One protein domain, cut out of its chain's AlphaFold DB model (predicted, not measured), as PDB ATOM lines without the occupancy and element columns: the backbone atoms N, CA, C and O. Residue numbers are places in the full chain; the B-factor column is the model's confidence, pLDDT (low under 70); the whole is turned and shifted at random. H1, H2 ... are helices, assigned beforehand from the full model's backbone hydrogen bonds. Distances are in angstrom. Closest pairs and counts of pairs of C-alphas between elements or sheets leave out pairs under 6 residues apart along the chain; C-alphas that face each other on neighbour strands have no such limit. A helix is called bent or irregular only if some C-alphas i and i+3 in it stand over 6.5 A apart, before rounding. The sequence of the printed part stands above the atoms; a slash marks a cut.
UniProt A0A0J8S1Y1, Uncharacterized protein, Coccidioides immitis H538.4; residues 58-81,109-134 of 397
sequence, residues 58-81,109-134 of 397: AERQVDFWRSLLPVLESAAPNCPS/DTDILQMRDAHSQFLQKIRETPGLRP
ATOM      1  N   ALA A  58      22.296 -31.006 -13.424       91.75
ATOM      2  CA  ALA A  58      23.740 -31.191 -13.337       91.75
ATOM      3  C   ALA A  58      24.285 -30.769 -11.966       91.75
ATOM      4  O   ALA A  58      25.010 -31.532 -11.337       91.75
ATOM      5  N   GLU A  59      23.880 -29.602 -11.453       92.69
ATOM      6  CA  GLU A  59      24.291 -29.136 -10.119       92.69
ATOM      7  C   GLU A  59      23.848 -30.108  -9.024       92.69
ATOM      8  O   GLU A  59      24.644 -30.479  -8.164       92.69
ATOM      9  N   ARG A  60      22.614 -30.619  -9.102       94.50
ATOM     10  CA  ARG A  60      22.143 -31.637  -8.155       94.50
ATOM     11  C   ARG A  60      22.929 -32.943  -8.237       94.50
ATOM     12  O   ARG A  60      23.181 -33.558  -7.207       94.50
ATOM     13  N   GLN A  61      23.280 -33.400  -9.438       94.62
ATOM     14  CA  GLN A  61      24.087 -34.610  -9.625       94.62
ATOM     15  C   GLN A  61      25.487 -34.430  -9.029       94.62
ATOM     16  O   GLN A  61      25.989 -35.320  -8.346       94.62
ATOM     17  N   VAL A  62      26.082 -33.253  -9.226       92.06
ATOM     18  CA  VAL A  62      27.355 -32.864  -8.615       92.06
ATOM     19  C   VAL A  62      27.251 -32.857  -7.084       92.06
ATOM     20  O   VAL A  62      28.109 -33.429  -6.412       92.06
ATOM     21  N   ASP A  63      26.190 -32.275  -6.522       92.06
ATOM     22  CA  ASP A  63      25.952 -32.260  -5.074       92.06
ATOM     23  C   ASP A  63      25.752 -33.672  -4.511       92.06
ATOM     24  O   ASP A  63      26.348 -34.025  -3.492       92.06
ATOM     25  N   PHE A  64      24.980 -34.512  -5.207       94.31
ATOM     26  CA  PHE A  64      24.796 -35.915  -4.851       94.31
ATOM     27  C   PHE A  64      26.127 -36.667  -4.822       94.31
ATOM     28  O   PHE A  64      26.409 -37.380  -3.858       94.31
ATOM     29  N   TRP A  65      26.976 -36.478  -5.836       92.62
ATOM     30  CA  TRP A  65      28.295 -37.103  -5.863       92.62
ATOM     31  C   TRP A  65      29.193 -36.612  -4.726       92.62
ATOM     32  O   TRP A  65      29.847 -37.422  -4.069       92.62
ATOM     33  N   ARG A  66      29.164 -35.307  -4.429       90.62
ATOM     34  CA  ARG A  66      29.908 -34.710  -3.311       90.62
ATOM     35  C   ARG A  66      29.515 -35.313  -1.960       90.62
ATOM     36  O   ARG A  66      30.360 -35.418  -1.076       90.62
ATOM     37  N   SER A  67      28.259 -35.730  -1.799       92.56
ATOM     38  CA  SER A  67      27.791 -36.444  -0.605       92.56
ATOM     39  C   SER A  67      28.089 -37.946  -0.638       92.56
ATOM     40  O   SER A  67      28.397 -38.523   0.403       92.56
ATOM     41  N   LEU A  68      28.010 -38.593  -1.804       93.19
ATOM     42  CA  LEU A  68      28.204 -40.041  -1.936       93.19
ATOM     43  C   LEU A  68      29.675 -40.460  -1.834       93.19
ATOM     44  O   LEU A  68      29.977 -41.476  -1.208       93.19
ATOM     45  N   LEU A  69      30.588 -39.708  -2.453       91.50
ATOM     46  CA  LEU A  69      31.998 -40.084  -2.546       91.50
ATOM     47  C   LEU A  69      32.651 -40.301  -1.162       91.50
ATOM     48  O   LEU A  69      33.202 -41.384  -0.954       91.50
ATOM     49  N   PRO A  70      32.508 -39.398  -0.167       91.31
ATOM     50  CA  PRO A  70      33.058 -39.632   1.172       91.31
ATOM     51  C   PRO A  70      32.470 -40.867   1.869       91.31
ATOM     52  O   PRO A  70      33.149 -41.525   2.662       91.31
ATOM     53  N   VAL A  71      31.207 -41.208   1.589       94.12
ATOM     54  CA  VAL A  71      30.563 -42.417   2.127       94.12
ATOM     55  C   VAL A  71      31.192 -43.676   1.531       94.12
ATOM     56  O   VAL A  71      31.469 -44.615   2.276       94.12
ATOM     57  N   LEU A  72      31.466 -43.683   0.223       91.62
ATOM     58  CA  LEU A  72      32.157 -44.783  -0.457       91.62
ATOM     59  C   LEU A  72      33.592 -44.951   0.054       91.62
ATOM     60  O   LEU A  72      33.979 -46.051   0.439       91.62
ATOM     61  N   GLU A  73      34.368 -43.867   0.097       91.56
ATOM     62  CA  GLU A  73      35.779 -43.895   0.508       91.56
ATOM     63  C   GLU A  73      35.937 -44.351   1.958       91.56
ATOM     64  O   GLU A  73      36.759 -45.208   2.274       91.56
ATOM     65  N   SER A  74      35.102 -43.825   2.853       93.19
ATOM     66  CA  SER A  74      35.176 -44.153   4.277       93.19
ATOM     67  C   SER A  74      34.586 -45.522   4.633       93.19
ATOM     68  O   SER A  74      34.652 -45.916   5.798       93.19
ATOM     69  N   ALA A  75      33.968 -46.219   3.678       95.12
ATOM     70  CA  ALA A  75      33.495 -47.597   3.813       95.12
ATOM     71  C   ALA A  75      34.246 -48.559   2.873       95.12
ATOM     72  O   ALA A  75      33.783 -49.677   2.636       95.12
ATOM     73  N   ALA A  76      35.390 -48.139   2.320       92.19
ATOM     74  CA  ALA A  76      36.207 -48.976   1.455       92.19
ATOM     75  C   ALA A  76      36.673 -50.244   2.206       92.19
ATOM     76  O   ALA A  76      37.164 -50.139   3.336       92.19
ATOM     77  N   PRO A  77      36.549 -51.445   1.608       93.19
ATOM     78  CA  PRO A  77      37.032 -52.670   2.234       93.19
ATOM     79  C   PRO A  77      38.545 -52.635   2.460       93.19
ATOM     80  O   PRO A  77      39.308 -52.345   1.540       93.19
ATOM     81  N   ASN A  78      38.986 -52.990   3.669       93.06
ATOM     82  CA  ASN A  78      40.405 -53.047   4.028       93.06
ATOM     83  C   ASN A  78      41.020 -54.439   3.781       93.06
ATOM     84  O   ASN A  78      41.716 -54.988   4.630       93.06
ATOM     85  N   CYS A  79      40.744 -55.036   2.623       95.06
ATOM     86  CA  CYS A  79      41.252 -56.356   2.259       95.06
ATOM     87  C   CYS A  79      41.716 -56.391   0.793       95.06
ATOM     88  O   CYS A  79      41.342 -55.521  -0.000       95.06
ATOM     89  N   PRO A  80      42.528 -57.387   0.393       94.88
ATOM     90  CA  PRO A  80      42.917 -57.551  -1.004       94.88
ATOM     91  C   PRO A  80      41.706 -57.731  -1.930       94.88
ATOM     92  O   PRO A  80      40.659 -58.245  -1.534       94.88
ATOM     93  N   SER A  81      41.866 -57.350  -3.201       91.88
ATOM     94  CA  SER A  81      40.848 -57.620  -4.222       91.88
ATOM     95  C   SER A  81      40.649 -59.132  -4.438       91.88
ATOM     96  O   SER A  81      41.632 -59.880  -4.378       91.88
ATOM     97  N   ASP A 109      38.179 -66.447   4.001       95.75
ATOM     98  CA  ASP A 109      36.999 -66.206   4.847       95.75
ATOM     99  C   ASP A 109      37.133 -64.912   5.666       95.75
ATOM    100  O   ASP A 109      36.174 -64.159   5.823       95.75
ATOM    101  N   THR A 110      38.348 -64.598   6.123       96.31
ATOM    102  CA  THR A 110      38.665 -63.343   6.817       96.31
ATOM    103  C   THR A 110      38.468 -62.110   5.938       96.31
ATOM    104  O   THR A 110      38.048 -61.068   6.436       96.31
ATOM    105  N   ASP A 111      38.745 -62.209   4.637       96.62
ATOM    106  CA  ASP A 111      38.538 -61.111   3.689       96.62
ATOM    107  C   ASP A 111      37.049 -60.968   3.362       96.62
ATOM    108  O   ASP A 111      36.530 -59.857   3.283       96.62
ATOM    109  N   ILE A 112      36.321 -62.086   3.252       95.38
ATOM    110  CA  ILE A 112      34.862 -62.084   3.083       95.38
ATOM    111  C   ILE A 112      34.186 -61.392   4.273       95.38
ATOM    112  O   ILE A 112      33.285 -60.579   4.070       95.38
ATOM    113  N   LEU A 113      34.613 -61.674   5.508       95.75
ATOM    114  CA  LEU A 113      34.089 -60.997   6.697       95.75
ATOM    115  C   LEU A 113      34.356 -59.486   6.651       95.75
ATOM    116  O   LEU A 113      33.428 -58.705   6.838       95.75
ATOM    117  N   GLN A 114      35.570 -59.068   6.282       96.06
ATOM    118  CA  GLN A 114      35.899 -57.646   6.127       96.06
ATOM    119  C   GLN A 114      35.059 -56.954   5.045       96.06
ATOM    120  O   GLN A 114      34.596 -55.833   5.252       96.06
ATOM    121  N   MET A 115      34.795 -57.621   3.918       95.88
ATOM    122  CA  MET A 115      33.887 -57.109   2.885       95.88
ATOM    123  C   MET A 115      32.460 -56.918   3.418       95.88
ATOM    124  O   MET A 115      31.802 -55.932   3.086       95.88
ATOM    125  N   ARG A 116      31.965 -57.849   4.247       96.31
ATOM    126  CA  ARG A 116      30.626 -57.761   4.860       96.31
ATOM    127  C   ARG A 116      30.534 -56.618   5.864       96.31
ATOM    128  O   ARG A 116      29.526 -55.907   5.870       96.31
ATOM    129  N   ASP A 117      31.570 -56.424   6.672       96.00
ATOM    130  CA  ASP A 117      31.639 -55.325   7.635       96.00
ATOM    131  C   ASP A 117      31.699 -53.975   6.912       96.00
ATOM    132  O   ASP A 117      30.908 -53.080   7.215       96.00
ATOM    133  N   ALA A 118      32.548 -53.857   5.885       97.00
ATOM    134  CA  ALA A 118      32.636 -52.674   5.030       97.00
ATOM    135  C   ALA A 118      31.289 -52.346   4.361       97.00
ATOM    136  O   ALA A 118      30.820 -51.209   4.407       97.00
ATOM    137  N   HIS A 119      30.598 -53.355   3.817       97.00
ATOM    138  CA  HIS A 119      29.267 -53.170   3.239       97.00
ATOM    139  C   HIS A 119      28.221 -52.743   4.282       97.00
ATOM    140  O   HIS A 119      27.391 -51.876   4.011       97.00
ATOM    141  N   SER A 120      28.270 -53.306   5.492       97.38
ATOM    142  CA  SER A 120      27.355 -52.932   6.579       97.38
ATOM    143  C   SER A 120      27.558 -51.474   7.001       97.38
ATOM    144  O   SER A 120      26.583 -50.737   7.156       97.38
ATOM    145  N   GLN A 121      28.817 -51.033   7.099       97.19
ATOM    146  CA  GLN A 121      29.170 -49.637   7.365       97.19
ATOM    147  C   GLN A 121      28.712 -48.706   6.237       97.19
ATOM    148  O   GLN A 121      28.160 -47.643   6.511       97.19
ATOM    149  N   PHE A 122      28.882 -49.107   4.975       96.88
ATOM    150  CA  PHE A 122      28.379 -48.360   3.820       96.88
ATOM    151  C   PHE A 122      26.860 -48.148   3.892       96.88
ATOM    152  O   PHE A 122      26.383 -47.017   3.784       96.88
ATOM    153  N   LEU A 123      26.092 -49.216   4.148       96.44
ATOM    154  CA  LEU A 123      24.634 -49.136   4.284       96.44
ATOM    155  C   LEU A 123      24.203 -48.248   5.456       96.44
ATOM    156  O   LEU A 123      23.229 -47.503   5.333       96.44
ATOM    157  N   GLN A 124      24.907 -48.323   6.587       96.62
ATOM    158  CA  GLN A 124      24.652 -47.457   7.735       96.62
ATOM    159  C   GLN A 124      24.881 -45.984   7.373       96.62
ATOM    160  O   GLN A 124      23.979 -45.166   7.547       96.62
ATOM    161  N   LYS A 125      26.036 -45.660   6.782       96.12
ATOM    162  CA  LYS A 125      26.389 -44.287   6.397       96.12
ATOM    163  C   LYS A 125      25.435 -43.696   5.366       96.12
ATOM    164  O   LYS A 125      25.094 -42.522   5.476       96.12
ATOM    165  N   ILE A 126      24.950 -44.491   4.406       95.56
ATOM    166  CA  ILE A 126      23.911 -44.031   3.468       95.56
ATOM    167  C   ILE A 126      22.646 -43.600   4.215       95.56
ATOM    168  O   ILE A 126      22.085 -42.552   3.908       95.56
ATOM    169  N   ARG A 127      22.186 -44.396   5.189       94.69
ATOM    170  CA  ARG A 127      20.967 -44.093   5.961       94.69
ATOM    171  C   ARG A 127      21.134 -42.867   6.853       94.69
ATOM    172  O   ARG A 127      20.168 -42.141   7.067       94.69
ATOM    173  N   GLU A 128      22.337 -42.667   7.382       95.19
ATOM    174  CA  GLU A 128      22.670 -41.553   8.272       95.19
ATOM    175  C   GLU A 128      22.947 -40.245   7.517       95.19
ATOM    176  O   GLU A 128      22.775 -39.176   8.097       95.19
ATOM    177  N   THR A 129      23.334 -40.309   6.236       94.75
ATOM    178  CA  THR A 129      23.613 -39.130   5.399       94.75
ATOM    179  C   THR A 129      22.299 -38.499   4.917       94.75
ATOM    180  O   THR A 129      21.620 -39.072   4.057       94.75
ATOM    181  N   PRO A 130      21.906 -37.312   5.421       90.69
ATOM    182  CA  PRO A 130      20.625 -36.711   5.070       90.69
ATOM    183  C   PRO A 130      20.565 -36.341   3.589       90.69
ATOM    184  O   PRO A 130      21.491 -35.749   3.045       90.69
ATOM    185  N   GLY A 131      19.447 -36.661   2.938       84.88
ATOM    186  CA  GLY A 131      19.202 -36.260   1.549       84.88
ATOM    187  C   GLY A 131      20.009 -37.026   0.496       84.88
ATOM    188  O   GLY A 131      19.871 -36.712  -0.683       84.88
ATOM    189  N   LEU A 132      20.784 -38.051   0.874       92.31
ATOM    190  CA  LEU A 132      21.505 -38.898  -0.076       92.31
ATOM    191  C   LEU A 132      20.530 -39.820  -0.822       92.31
ATOM    192  O   LEU A 132      20.250 -40.947  -0.410       92.31
ATOM    193  N   ARG A 133      19.974 -39.314  -1.922       90.00
ATOM    194  CA  ARG A 133      19.076 -40.044  -2.821       90.00
ATOM    195  C   ARG A 133      19.499 -39.824  -4.271       90.00
ATOM    196  O   ARG A 133      19.959 -38.723  -4.576       90.00
ATOM    197  N   PRO A 134      19.325 -40.826  -5.154       89.06
ATOM    198  CA  PRO A 134      19.560 -40.648  -6.581       89.06
ATOM    199  C   PRO A 134      18.820 -39.425  -7.126       89.06
ATOM    200  O   PRO A 134      17.699 -39.120  -6.710       89.06
TER     201      PRO A 134
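AT A GLANCE: This is residues 58 to 81 and 109 to 134 of the 397 residues of an uncharacterized protein of Coccidioides immitis H538.4 (UniProt A0A0J8S1Y1). What shape do the parts make? Two helices, H2 and H1, overlap near their last residues and run on past each other in opposite ways, making a long, loose rod. Residues 74 to 81 go on from H1 beside H2, and residues 129 to 134 fold back from H2 toward H1. How large and of what class is it? The printed part has 50 residues, with two named helices in the order H1, H2 and no named strand; the class is all helix. It is loose, with a radius of gyration of the C-alphas of 12.7 A and spans of 41 by 20 by 14 A.

IN THESE COORDINATES: Where is the longest helix? H2 is residues 109 to 128, 28.7 A from first to last C-alpha, and ends at C-alpha 128 at (22.670, -41.553, 8.272). Where is the other? H1 is residues 58 to 73, 22.3 A long, and begins at C-alpha 58 at (23.740, -31.191, -13.337). Is it straight? H1 has a kink of 26 degrees near residue 67; it is neither bent nor irregular, but only just: C-alphas 67 and 70 are 6.4 A apart.

HOW THE PARTS SIT: Where do the helices meet? H2 touches H1 with residues 122 to 126 alone, and H1 touches H2 with residues 68 to 72 alone. Their closest C-alphas, of Val 71 and Lys 125, are 6.3 A apart. How do they run? They run opposite ways at a steep tilt of 40 degrees. What of their backbones? In H2 every O i to N i+4 pair is within hydrogen-bond range; in H1, 10 of 12 are.

THE WHOLE: How far does it reach? The two C-alphas farthest apart, of Glu 59 and Asp 109, are 41.9 A apart. Is anything missing? Residues 82 to 108 are not printed, in the link across the cut from H1 to H2; C-alphas 81 and 109 are 13.1 A apart. Is confidence low anywhere? The mean pLDDT of the printed part is 93.9, and no printed residue is under 70.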